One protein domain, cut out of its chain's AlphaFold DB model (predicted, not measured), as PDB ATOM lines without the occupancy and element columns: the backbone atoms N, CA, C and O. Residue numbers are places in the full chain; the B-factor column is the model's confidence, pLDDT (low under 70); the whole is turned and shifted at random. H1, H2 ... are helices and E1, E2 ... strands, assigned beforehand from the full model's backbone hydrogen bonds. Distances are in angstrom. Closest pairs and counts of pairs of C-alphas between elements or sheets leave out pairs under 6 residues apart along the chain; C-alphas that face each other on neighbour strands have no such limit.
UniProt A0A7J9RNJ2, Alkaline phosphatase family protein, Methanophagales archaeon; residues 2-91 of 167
ATOM      1  N   ILE A   2      -5.982 -26.416 -43.511       92.56
ATOM      2  CA  ILE A   2      -5.338 -26.640 -44.824       92.56
ATOM      3  C   ILE A   2      -6.065 -27.587 -45.791       92.56
ATOM      4  O   ILE A   2      -5.692 -27.640 -46.950       92.56
ATOM      5  N   THR A   3      -7.061 -28.358 -45.353       94.56
ATOM      6  CA  THR A   3      -7.819 -29.280 -46.226       94.56
ATOM      7  C   THR A   3      -9.159 -28.705 -46.683       94.56
ATOM      8  O   THR A   3      -9.794 -29.257 -47.575       94.56
ATOM      9  N   GLY A   4      -9.652 -27.649 -46.023       93.44
ATOM     10  CA  GLY A   4     -11.020 -27.148 -46.214       93.44
ATOM     11  C   GLY A   4     -12.128 -28.164 -45.883       93.44
ATOM     12  O   GLY A   4     -13.273 -27.960 -46.283       93.44
ATOM     13  N   LYS A   5     -11.810 -29.269 -45.193       95.19
ATOM     14  CA  LYS A   5     -12.752 -30.346 -44.851       95.19
ATOM     15  C   LYS A   5     -12.753 -30.638 -43.344       95.19
ATOM     16  O   LYS A   5     -11.685 -30.547 -42.733       95.19
ATOM     17  N   PRO A   6     -13.905 -31.021 -42.756       93.81
ATOM     18  CA  PRO A   6     -13.974 -31.432 -41.355       93.81
ATOM     19  C   PRO A   6     -13.180 -32.729 -41.082       93.81
ATOM     20  O   PRO A   6     -12.863 -33.460 -42.031       93.81
ATOM     21  N   PRO A   7     -12.881 -33.032 -39.797       92.69
ATOM     22  CA  PRO A   7     -12.149 -34.232 -39.367       92.69
ATOM     23  C   PRO A   7     -12.631 -35.544 -39.995       92.69
ATOM     24  O   PRO A   7     -11.814 -36.392 -40.358       92.69
ATOM     25  N   GLU A   8     -13.948 -35.677 -40.199       95.69
ATOM     26  CA  GLU A   8     -14.569 -36.862 -40.802       95.69
ATOM     27  C   GLU A   8     -14.009 -37.219 -42.185       95.69
ATOM     28  O   GLU A   8     -13.791 -38.397 -42.475       95.69
ATOM     29  N   TYR A   9     -13.679 -36.211 -42.999       95.62
ATOM     30  CA  TYR A   9     -13.075 -36.422 -44.315       95.62
ATOM     31  C   TYR A   9     -11.559 -36.275 -44.295       95.62
ATOM     32  O   TYR A   9     -10.886 -36.983 -45.036       95.62
ATOM     33  N   SER A  10     -10.997 -35.372 -43.481       94.31
ATOM     34  CA  SER A  10      -9.539 -35.185 -43.449       94.31
ATOM     35  C   SER A  10      -8.806 -36.391 -42.862       94.31
ATOM     36  O   SER A  10      -7.661 -36.646 -43.232       94.31
ATOM     37  N   GLY A  11      -9.472 -37.148 -41.980       94.44
ATOM     38  CA  GLY A  11      -8.887 -38.265 -41.243       94.44
ATOM     39  C   GLY A  11      -8.092 -37.850 -40.003       94.44
ATOM     40  O   GLY A  11      -7.539 -38.724 -39.334       94.44
ATOM     41  N   VAL A  12      -8.051 -36.553 -39.679       92.38
ATOM     42  CA  VAL A  12      -7.308 -36.001 -38.537       92.38
ATOM     43  C   VAL A  12      -8.284 -35.638 -37.423       92.38
ATOM     44  O   VAL A  12      -8.995 -34.641 -37.522       92.38
ATOM     45  N   TYR A  13      -8.292 -36.445 -36.364       89.88
ATOM     46  CA  TYR A  13      -9.113 -36.242 -35.159       89.88
ATOM     47  C   TYR A  13      -8.269 -35.870 -33.930       89.88
ATOM     48  O   TYR A  13      -8.802 -35.621 -32.856       89.88
ATOM     49  N   GLY A  14      -6.946 -35.887 -34.078       86.81
ATOM     50  CA  GLY A  14      -5.973 -35.675 -33.019       86.81
ATOM     51  C   GLY A  14      -4.565 -35.837 -33.583       86.81
ATOM     52  O   GLY A  14      -4.162 -35.098 -34.474       86.81
ATOM     53  N   ARG A  15      -3.815 -36.835 -33.104       85.81
ATOM     54  CA  ARG A  15      -2.388 -37.018 -33.441       85.81
ATOM     55  C   ARG A  15      -2.110 -37.708 -34.784       85.81
ATOM     56  O   ARG A  15      -0.950 -38.002 -35.080       85.81
ATOM     57  N   GLN A  16      -3.134 -38.010 -35.586       92.25
ATOM     58  CA  GLN A  16      -2.933 -38.551 -36.930       92.25
ATOM     59  C   GLN A  16      -2.186 -37.533 -37.792       92.25
ATOM     60  O   GLN A  16      -2.522 -36.353 -37.803       92.25
ATOM     61  N   ARG A  17      -1.184 -38.007 -38.534       89.00
ATOM     62  CA  ARG A  17      -0.371 -37.149 -39.406       89.00
ATOM     63  C   ARG A  17      -0.758 -37.249 -40.874       89.00
ATOM     64  O   ARG A  17      -0.533 -36.298 -41.612       89.00
ATOM     65  N   GLU A  18      -1.322 -38.379 -41.292       93.62
ATOM     66  CA  GLU A  18      -1.702 -38.622 -42.684       93.62
ATOM     67  C   GLU A  18      -3.046 -37.981 -43.021       93.62
ATOM     68  O   GLU A  18      -4.033 -38.167 -42.304       93.62
ATOM     69  N   LEU A  19      -3.082 -37.264 -44.142       94.12
ATOM     70  CA  LEU A  19      -4.300 -36.675 -44.686       94.12
ATOM     71  C   LEU A  19      -4.966 -37.651 -45.659       94.12
ATOM     72  O   LEU A  19      -4.318 -38.212 -46.537       94.12
ATOM     73  N   LYS A  20      -6.286 -37.824 -45.536       95.62
ATOM     74  CA  LYS A  20      -7.095 -38.631 -46.472       95.62
ATOM     75  C   LYS A  20      -7.552 -37.863 -47.714       95.62
ATOM     76  O   LYS A  20      -8.116 -38.453 -48.630       95.62
ATOM     77  N   VAL A  21      -7.355 -36.549 -47.723       95.12
ATOM     78  CA  VAL A  21      -7.729 -35.643 -48.815       95.12
ATOM     79  C   VAL A  21      -6.567 -34.695 -49.102       95.12
ATOM     80  O   VAL A  21      -5.797 -34.420 -48.176       95.12
ATOM     81  N   PRO A  22      -6.455 -34.158 -50.330       95.25
ATOM     82  CA  PRO A  22      -5.414 -33.194 -50.652       95.25
ATOM     83  C   PRO A  22      -5.432 -31.987 -49.714       95.25
ATOM     84  O   PRO A  22      -6.499 -31.463 -49.364       95.25
ATOM     85  N   SER A  23      -4.249 -31.525 -49.321       95.94
ATOM     86  CA  SER A  23      -4.115 -30.227 -48.665       95.94
ATOM     87  C   SER A  23      -4.137 -29.090 -49.694       95.94
ATOM     88  O   SER A  23      -4.045 -29.312 -50.902       95.94
ATOM     89  N   LEU A  24      -4.202 -27.845 -49.222       95.56
ATOM     90  CA  LEU A  24      -4.040 -26.647 -50.042       95.56
ATOM     91  C   LEU A  24      -2.758 -26.714 -50.886       95.56
ATOM     92  O   LEU A  24      -2.770 -26.287 -52.034       95.56
ATOM     93  N   PHE A  25      -1.687 -27.311 -50.356       96.38
ATOM     94  CA  PHE A  25      -0.436 -27.504 -51.086       96.38
ATOM     95  C   PHE A  25      -0.575 -28.520 -52.223       96.38
ATOM     96  O   PHE A  25      -0.031 -28.293 -53.299       96.38
ATOM     97  N   GLY A  26      -1.347 -29.595 -52.026       95.81
ATOM     98  CA  GLY A  26      -1.715 -30.518 -53.102       95.81
ATOM     99  C   GLY A  26      -2.487 -29.808 -54.216       95.81
ATOM    100  O   GLY A  26      -2.123 -29.907 -55.383       95.81
ATOM    101  N   VAL A  27      -3.480 -28.987 -53.854       96.12
ATOM    102  CA  VAL A  27      -4.265 -28.210 -54.831       96.12
ATOM    103  C   VAL A  27      -3.407 -27.188 -55.590       96.12
ATOM    104  O   VAL A  27      -3.625 -26.979 -56.782       96.12
ATOM    105  N   LEU A  28      -2.452 -26.532 -54.923       96.50
ATOM    106  CA  LEU A  28      -1.518 -25.596 -55.562       96.50
ATOM    107  C   LEU A  28      -0.587 -26.325 -56.537       96.50
ATOM    108  O   LEU A  28      -0.465 -25.908 -57.689       96.50
ATOM    109  N   LYS A  29      -0.023 -27.459 -56.116       95.50
ATOM    110  CA  LYS A  29       0.824 -28.305 -56.959       95.50
ATOM    111  C   LYS A  29       0.099 -28.755 -58.231       95.50
ATOM    112  O   LYS A  29       0.650 -28.611 -59.319       95.50
ATOM    113  N   ASP A  30      -1.148 -29.213 -58.116       96.19
ATOM    114  CA  ASP A  30      -1.967 -29.632 -59.264       96.19
ATOM    115  C   ASP A  30      -2.266 -28.481 -60.243       96.19
ATOM    116  O   ASP A  30      -2.580 -28.709 -61.411       96.19
ATOM    117  N   ARG A  31      -2.157 -27.228 -59.781       96.75
ATOM    118  CA  ARG A  31      -2.315 -26.012 -60.594       96.75
ATOM    119  C   ARG A  31      -0.991 -25.453 -61.116       96.75
ATOM    120  O   ARG A  31      -1.004 -24.373 -61.705       96.75
ATOM    121  N   GLY A  32       0.126 -26.147 -60.894       95.88
ATOM    122  CA  GLY A  32       1.459 -25.666 -61.258       95.88
ATOM    123  C   GLY A  32       1.847 -24.392 -60.506       95.88
ATOM    124  O   GLY A  32       2.413 -23.487 -61.111       95.88
ATOM    125  N   LYS A  33       1.456 -24.289 -59.229       95.94
ATOM    126  CA  LYS A  33       1.763 -23.157 -58.353       95.94
ATOM    127  C   LYS A  33       2.833 -23.524 -57.339       95.94
ATOM    128  O   LYS A  33       2.710 -24.552 -56.669       95.94
ATOM    129  N   ASP A  34       3.827 -22.655 -57.204       93.69
ATOM    130  CA  ASP A  34       4.937 -22.861 -56.283       93.69
ATOM    131  C   ASP A  34       4.554 -22.409 -54.878       93.69
ATOM    132  O   ASP A  34       4.006 -21.325 -54.662       93.69
ATOM    133  N   ALA A  35       4.824 -23.270 -53.900       95.75
ATOM    134  CA  ALA A  35       4.415 -23.048 -52.526       95.75
ATOM    135  C   ALA A  35       5.471 -23.513 -51.531       95.75
ATOM    136  O   ALA A  35       6.072 -24.575 -51.701       95.75
ATOM    137  N   VAL A  36       5.614 -22.765 -50.438       95.56
ATOM    138  CA  VAL A  36       6.486 -23.125 -49.317       95.56
ATOM    139  C   VAL A  36       5.725 -23.086 -47.995       95.56
ATOM    140  O   VAL A  36       4.825 -22.271 -47.781       95.56
ATOM    141  N   PHE A  37       6.087 -24.006 -47.104       96.12
ATOM    142  CA  PHE A  37       5.636 -24.026 -45.717       96.12
ATOM    143  C   PHE A  37       6.855 -23.913 -44.802       96.12
ATOM    144  O   PHE A  37       7.744 -24.764 -44.868       96.12
ATOM    145  N   ILE A  38       6.883 -22.887 -43.955       96.56
ATOM    146  CA  ILE A  38       8.005 -22.550 -43.073       96.56
ATOM    147  C   ILE A  38       7.515 -22.615 -41.626       96.56
ATOM    148  O   ILE A  38       6.495 -22.015 -41.285       96.56
ATOM    149  N   GLY A  39       8.215 -23.355 -40.769       94.25
ATOM    150  CA  GLY A  39       7.824 -23.495 -39.367       94.25
ATOM    151  C   GLY A  39       8.895 -24.133 -38.490       94.25
ATOM    152  O   GLY A  39      10.047 -24.304 -38.903       94.25
ATOM    153  N   GLY A  40       8.512 -24.480 -37.260       89.56
ATOM    154  CA  GLY A  40       9.391 -25.124 -36.284       89.56
ATOM    155  C   GLY A  40       9.710 -26.585 -36.617       89.56
ATOM    156  O   GLY A  40       9.117 -27.187 -37.505       89.56
ATOM    157  N   ARG A  41      10.640 -27.181 -35.863       79.94
ATOM    158  CA  ARG A  41      11.317 -28.475 -36.113       79.94
ATOM    159  C   ARG A  41      10.429 -29.696 -36.411       79.94
ATOM    160  O   ARG A  41      10.928 -30.684 -36.952       79.94
ATOM    161  N   ILE A  42       9.162 -29.705 -35.998       72.69
ATOM    162  CA  ILE A  42       8.324 -30.911 -36.019       72.69
ATOM    163  C   ILE A  42       7.346 -30.881 -37.190       72.69
ATOM    164  O   ILE A  42       6.536 -29.971 -37.348       72.69
ATOM    165  N   ARG A  43       7.345 -31.962 -37.977       78.00
ATOM    166  CA  ARG A  43       6.295 -32.218 -38.966       78.00
ATOM    167  C   ARG A  43       4.986 -32.588 -38.258       78.00
ATOM    168  O   ARG A  43       4.835 -33.721 -37.802       78.00
ATOM    169  N   ILE A  44       4.048 -31.641 -38.193       79.25
ATOM    170  CA  ILE A  44       2.724 -31.843 -37.574       79.25
ATOM    171  C   ILE A  44       1.837 -32.738 -38.456       79.25
ATOM    172  O   ILE A  44       1.227 -33.685 -37.969       79.25
ATOM    173  N   LEU A  45       1.811 -32.479 -39.767       85.94
ATOM    174  CA  LEU A  45       1.028 -33.227 -40.757       85.94
ATOM    175  C   LEU A  45       1.897 -33.614 -41.954       85.94
ATOM    176  O   LEU A  45       2.768 -32.849 -42.385       85.94
ATOM    177  N   ASN A  46       1.608 -34.774 -42.532       85.81
ATOM    178  CA  ASN A  46       2.186 -35.204 -43.789       85.81
ATOM    179  C   ASN A  46       1.457 -34.501 -44.938       85.81
ATOM    180  O   ASN A  46       0.316 -34.806 -45.267       85.81
ATOM    181  N   LYS A  47       2.129 -33.486 -45.485       82.38
ATOM    182  CA  LYS A  47       1.704 -32.677 -46.635       82.38
ATOM    183  C   LYS A  47       2.448 -33.115 -47.898       82.38
ATOM    184  O   LYS A  47       3.495 -33.762 -47.807       82.38
ATOM    185  N   GLU A  48       1.939 -32.687 -49.047       92.00
ATOM    186  CA  GLU A  48       2.484 -32.950 -50.384       92.00
ATOM    187  C   GLU A  48       3.788 -32.188 -50.679       92.00
ATOM    188  O   GLU A  48       4.504 -32.552 -51.611       92.00
ATOM    189  N   ILE A  49       4.103 -31.163 -49.878       88.06
ATOM    190  CA  ILE A  49       5.390 -30.456 -49.880       88.06
ATOM    191  C   ILE A  49       6.172 -30.740 -48.593       88.06
ATOM    192  O   ILE A  49       5.587 -31.039 -47.544       88.06
ATOM    193  N   TYR A  50       7.498 -30.629 -48.669       87.31
ATOM    194  CA  TYR A  50       8.368 -30.769 -47.506       87.31
ATOM    195  C   TYR A  50       8.531 -29.414 -46.792       87.31
ATOM    196  O   TYR A  50       8.860 -28.433 -47.457       87.31
ATOM    197  N   PRO A  51       8.294 -29.329 -45.470       90.94
ATOM    198  CA  PRO A  51       8.506 -28.101 -44.705       90.94
ATOM    199  C   PRO A  51       9.957 -27.615 -44.701       90.94
ATOM    200  O   PRO A  51      10.886 -28.418 -44.605       90.94
ATOM    201  N   VAL A  52      10.134 -26.297 -44.657       94.44
ATOM    202  CA  VAL A  52      11.374 -25.669 -44.198       94.44
ATOM    203  C   VAL A  52      11.349 -25.659 -42.672       94.44
ATOM    204  O   VAL A  52      10.513 -24.994 -42.056       94.44
ATOM    205  N   PHE A  53      12.236 -26.450 -42.065       94.50
ATOM    206  CA  PHE A  53      12.308 -26.626 -40.617       94.50
ATOM    207  C   PHE A  53      13.327 -25.691 -39.977       94.50
ATOM    208  O   PHE A  53      14.496 -25.673 -40.365       94.50
ATOM    209  N   ASN A  54      12.894 -25.011 -38.922       96.00
ATOM    210  CA  ASN A  54      13.729 -24.146 -38.099       96.00
ATOM    211  C   ASN A  54      13.907 -24.723 -36.688       96.00
ATOM    212  O   ASN A  54      13.099 -25.525 -36.207       96.00
ATOM    213  N   VAL A  55      15.003 -24.340 -36.039       94.44
ATOM    214  CA  VAL A  55      15.355 -24.705 -34.658       94.44
ATOM    215  C   VAL A  55      15.883 -23.463 -33.955       94.44
ATOM    216  O   VAL A  55      16.507 -22.649 -34.628       94.44
ATOM    217  N   ASP A  56      15.682 -23.362 -32.642       94.56
ATOM    218  CA  ASP A  56      16.254 -22.298 -31.803       94.56
ATOM    219  C   ASP A  56      17.791 -22.421 -31.799       94.56
ATOM    220  O   ASP A  56      18.377 -23.271 -31.115       94.56
ATOM    221  N   ARG A  57      18.452 -21.644 -32.662       93.62
ATOM    222  CA  ARG A  57      19.907 -21.676 -32.867       93.62
ATOM    223  C   ARG A  57      20.607 -20.801 -31.843       93.62
ATOM    224  O   ARG A  57      21.722 -21.133 -31.429       93.62
ATOM    225  N   ASN A  58      19.982 -19.691 -31.462       94.44
ATOM    226  CA  ASN A  58      20.556 -18.722 -30.536       94.44
ATOM    227  C   ASN A  58      20.263 -19.041 -29.056       94.44
ATOM    228  O   ASN A  58      20.853 -18.411 -28.178       94.44
ATOM    229  N   LYS A  59      19.453 -20.071 -28.786       93.69
ATOM    230  CA  LYS A  59      19.036 -20.543 -27.458       93.69
ATOM    231  C   LYS A  59      18.265 -19.481 -26.677       93.69
ATOM    232  O   LYS A  59      18.427 -19.384 -25.457       93.69
ATOM    233  N   CYS A  60      17.462 -18.669 -27.362       89.94
ATOM    234  CA  CYS A  60      16.657 -17.629 -26.722       89.94
ATOM    235  C   CYS A  60      15.345 -18.158 -26.121       89.94
ATOM    236  O   CYS A  60      14.609 -17.388 -25.502       89.94
ATOM    237  N   GLY A  61      15.077 -19.463 -26.249       89.38
ATOM    238  CA  GLY A  61      13.904 -20.126 -25.684       89.38
ATOM    239  C   GLY A  61      12.699 -20.142 -26.624       89.38
ATOM    240  O   GLY A  61      11.633 -20.597 -26.227       89.38
ATOM    241  N   THR A  62      12.855 -19.667 -27.858       92.00
ATOM    242  CA  THR A  62      11.842 -19.728 -28.915       92.00
ATOM    243  C   THR A  62      12.516 -19.954 -30.267       92.00
ATOM    244  O   THR A  62      13.716 -19.760 -30.395       92.00
ATOM    245  N   VAL A  63      11.745 -20.411 -31.255       95.12
ATOM    246  CA  VAL A  63      12.186 -20.619 -32.645       95.12
ATOM    247  C   VAL A  63      11.598 -19.575 -33.608       95.12
ATOM    248  O   VAL A  63      11.836 -19.614 -34.817       95.12
ATOM    249  N   ASP A  64      10.754 -18.673 -33.100       96.31
ATOM    250  CA  ASP A  64       9.968 -17.765 -33.937       96.31
ATOM    251  C   ASP A  64      10.843 -16.751 -34.682       96.31
ATOM    252  O   ASP A  64      10.514 -16.378 -35.808       96.31
ATOM    253  N   ASP A  65      11.977 -16.336 -34.116       97.19
ATOM    254  CA  ASP A  65      12.926 -15.459 -34.794       97.19
ATOM    255  C   ASP A  65      13.682 -16.177 -35.918       97.19
ATOM    256  O   ASP A  65      13.877 -15.580 -36.979       97.19
ATOM    257  N   GLU A  66      14.028 -17.462 -35.771       97.56
ATOM    258  CA  GLU A  66      14.557 -18.236 -36.899       97.56
ATOM    259  C   GLU A  66      13.503 -18.491 -37.979       97.56
ATOM    260  O   GLU A  66      13.824 -18.424 -39.165       97.56
ATOM    261  N   ILE A  67      12.244 -18.746 -37.604       97.81
ATOM    262  CA  ILE A  67      11.138 -18.878 -38.568       97.81
ATOM    263  C   ILE A  67      10.948 -17.569 -39.333       97.81
ATOM    264  O   ILE A  67      10.822 -17.587 -40.560       97.81
ATOM    265  N   PHE A  68      10.963 -16.436 -38.631       98.06
ATOM    266  CA  PHE A  68      10.870 -15.115 -39.236       98.06
ATOM    267  C   PHE A  68      12.040 -14.858 -40.194       98.06
ATOM    268  O   PHE A  68      11.811 -14.545 -41.363       98.06
ATOM    269  N   ALA A  69      13.283 -15.066 -39.749       97.62
ATOM    270  CA  ALA A  69      14.471 -14.878 -40.580       97.62
ATOM    271  C   ALA A  69      14.452 -15.779 -41.825       97.62
ATOM    272  O   ALA A  69      14.659 -15.299 -42.939       97.62
ATOM    273  N   SER A  70      14.119 -17.062 -41.655       97.06
ATOM    274  CA  SER A  70      13.981 -18.018 -42.757       97.06
ATOM    275  C   SER A  70      12.893 -17.594 -43.741       97.06
ATOM    276  O   SER A  70      13.083 -17.692 -44.952       97.06
ATOM    277  N   THR A  71      11.771 -17.069 -43.245       97.50
ATOM    278  CA  THR A  71      10.707 -16.542 -44.104       97.50
ATOM    279  C   THR A  71      11.202 -15.356 -44.918       97.50
ATOM    280  O   THR A  71      11.050 -15.360 -46.134       97.50
ATOM    281  N   MET A  72      11.859 -14.385 -44.286       96.94
ATOM    282  CA  MET A  72      12.420 -13.223 -44.983       96.94
ATOM    283  C   MET A  72      13.449 -13.622 -46.048       96.94
ATOM    284  O   MET A  72      13.523 -12.981 -47.090       96.94
ATOM    285  N   GLU A  73      14.232 -14.679 -45.823       94.94
ATOM    286  CA  GLU A  73      15.129 -15.237 -46.842       94.94
ATOM    287  C   GLU A  73      14.363 -15.840 -48.026       94.94
ATOM    288  O   GLU A  73      14.735 -15.588 -49.165       94.94
ATOM    289  N   HIS A  74      13.272 -16.573 -47.782       93.88
ATOM    290  CA  HIS A  74      12.454 -17.178 -48.846       93.88
ATOM    291  C   HIS A  74      11.585 -16.170 -49.606       93.88
ATOM    292  O   HIS A  74      11.154 -16.458 -50.721       93.88
ATOM    293  N   LEU A  75      11.303 -15.009 -49.011       92.94
ATOM    294  CA  LEU A  75      10.622 -13.907 -49.688       92.94
ATOM    295  C   LEU A  75      11.549 -13.137 -50.635       92.94
ATOM    296  O   LEU A  75      11.062 -12.482 -51.554       92.94
ATOM    297  N   LYS A  76      12.873 -13.227 -50.456       87.75
ATOM    298  CA  LYS A  76      13.832 -12.639 -51.394       87.75
ATOM    299  C   LYS A  76      13.863 -13.477 -52.667       87.75
ATOM    300  O   LYS A  76      14.383 -14.587 -52.678       87.75
ATOM    301  N   SER A  77      13.329 -12.930 -53.750       72.31
ATOM    302  CA  SER A  77      13.560 -13.449 -55.098       72.31
ATOM    303  C   SER A  77      14.781 -12.767 -55.707       72.31
ATOM    304  O   SER A  77      14.832 -11.535 -55.764       72.31
ATOM    305  N   GLU A  78      15.737 -13.550 -56.202       76.06
ATOM    306  CA  GLU A  78      16.814 -13.018 -57.036       76.06
ATOM    307  C   GLU A  78      16.245 -12.492 -58.369       76.06
ATOM    308  O   GLU A  78      15.250 -13.025 -58.878       76.06
ATOM    309  N   PRO A  79      16.847 -11.453 -58.978       72.25
ATOM    310  CA  PRO A  79      16.404 -10.952 -60.272       72.25
ATOM    311  C   PRO A  79      16.383 -12.059 -61.337       72.25
ATOM    312  O   PRO A  79      17.422 -12.581 -61.732       72.25
ATOM    313  N   GLY A  80      15.189 -12.379 -61.838       73.31
ATOM    314  CA  GLY A  80      14.991 -13.396 -62.874       73.31
ATOM    315  C   GLY A  80      14.612 -14.786 -62.359       73.31
ATOM    316  O   GLY A  80      14.307 -15.643 -63.187       73.31
ATOM    317  N   GLU A  81      14.555 -15.005 -61.041       78.19
ATOM    318  CA  GLU A  81      13.985 -16.227 -60.467       78.19
ATOM    319  C   GLU A  81      12.511 -16.020 -60.078       78.19
ATOM    320  O   GLU A  81      12.162 -14.996 -59.481       78.19
ATOM    321  N   PRO A  82      11.611 -16.961 -60.423       77.88
ATOM    322  CA  PRO A  82      10.228 -16.889 -59.974       77.88
ATOM    323  C   PRO A  82      10.168 -17.076 -58.451       77.88
ATOM    324  O   PRO A  82      10.658 -18.069 -57.918       77.88
ATOM    325  N   GLY A  83       9.560 -16.117 -57.751       88.81
ATOM    326  CA  GLY A  83       9.218 -16.269 -56.336       88.81
ATOM    327  C   GLY A  83       8.062 -17.254 -56.125       88.81
ATOM    328  O   GLY A  83       7.420 -17.705 -57.074       88.81
ATOM    329  N   TYR A  84       7.757 -17.562 -54.865       94.44
ATOM    330  CA  TYR A  84       6.619 -18.416 -54.518       94.44
ATOM    331  C   TYR A  84       5.278 -17.752 -54.867       94.44
ATOM    332  O   TYR A  84       5.089 -16.561 -54.630       94.44
ATOM    333  N   ASP A  85       4.300 -18.531 -55.340       95.31
ATOM    334  CA  ASP A  85       2.904 -18.081 -55.459       95.31
ATOM    335  C   ASP A  85       2.188 -18.082 -54.095       95.31
ATOM    336  O   ASP A  85       1.199 -17.369 -53.896       95.31
ATOM    337  N   PHE A  86       2.646 -18.926 -53.164       96.31
ATOM    338  CA  PHE A  86       2.044 -19.095 -51.844       96.31
ATOM    339  C   PHE A  86       3.088 -19.400 -50.764       96.31
ATOM    340  O   PHE A  86       3.853 -20.359 -50.859       96.31
ATOM    341  N   VAL A  87       3.054 -18.632 -49.678       96.94
ATOM    342  CA  VAL A  87       3.905 -18.830 -48.502       96.94
ATOM    343  C   VAL A  87       3.003 -19.038 -47.291       96.94
ATOM    344  O   VAL A  87       2.120 -18.225 -47.022       96.94
ATOM    345  N   MET A  88       3.213 -20.127 -46.554       97.06
ATOM    346  CA  MET A  88       2.563 -20.361 -45.264       97.06
ATOM    347  C   MET A  88       3.617 -20.434 -44.166       97.06
ATOM    348  O   MET A  88       4.508 -21.278 -44.216       97.06
ATOM    349  N   VAL A  89       3.466 -19.580 -43.159       97.12
ATOM    350  CA  VAL A  89       4.373 -19.476 -42.011       97.12
ATOM    351  C   VAL A  89       3.627 -19.919 -40.757       97.12
ATOM    352  O   VAL A  89       2.459 -19.571 -40.586       97.12
ATOM    353  N   HIS A  90       4.273 -20.711 -39.907       96.00
ATOM    354  CA  HIS A  90       3.688 -21.225 -38.671       96.00
ATOM    355  C   HIS A  90       4.601 -20.946 -37.480       96.00
ATOM    356  O   HIS A  90       5.637 -21.595 -37.341       96.00
ATOM    357  N   PHE A  91       4.193 -20.000 -36.637       95.81
ATOM    358  CA  PHE A  91       4.868 -19.613 -35.398       95.81
ATOM    359  C   PHE A  91       4.311 -20.371 -34.182       95.81
ATOM    360  O   PHE A  91       3.253 -20.986 -34.290       95.81
TER     361      PHE A  91
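AT A GLANCE: This is residues 2 to 91 of the 167 residues of the protein "Alkaline phosphatase family protein" of Methanophagales archaeon (UniProt A0A7J9RNJ2). A small parallel sheet, ordered E2 E1 E3, has H3 packed along one face, making two layers; H2 grazes the sheet and H1 lies far off, away from H3. The 90 printed residues, under half in named elements, run H1 H2 E1 E2 H3 E3, mixed helices and strands. The outline is flat, 39 by 37 by 15 A, only just loose, close to compact, with radius of gyration of the C-alphas 14.7 A.

HOW THE PARTS SIT: H1, residues 7 to 10, is not on the sheet. H2, residues 24 to 30, only grazes it; C-alphas 25 and 35 are closest, 6.7 A. E1, residues 35 to 40, is parallel to E2, residues 52 to 54 (N 52 to O 37, 2.8 A), and E3, residues 86 to 90 (N 38 to O 88, 2.9 A). H3, residues 64 to 75, lies over E1 at height 8.3 A over the sheet, closest C-alphas 39 and 67, 5.7 A. E2, H3 and E3 form a split strand-helix-strand unit, E1 between its strands, crossover right-handed. In H2 and H3 every O i to N i+4 pair is within hydrogen-bond range; H1 is too short.

IN THESE COORDINATES: H1 begins at C-alpha (-12.149, -34.232, -39.367); E3 ends at (3.688, -21.225, -38.671). E1 spans 17.1 A, H3 16.2 A.

THE WHOLE: The printed part has no cut. Links H1 to H2 and E1 to E2 are long. No printed residue is under pLDDT 70.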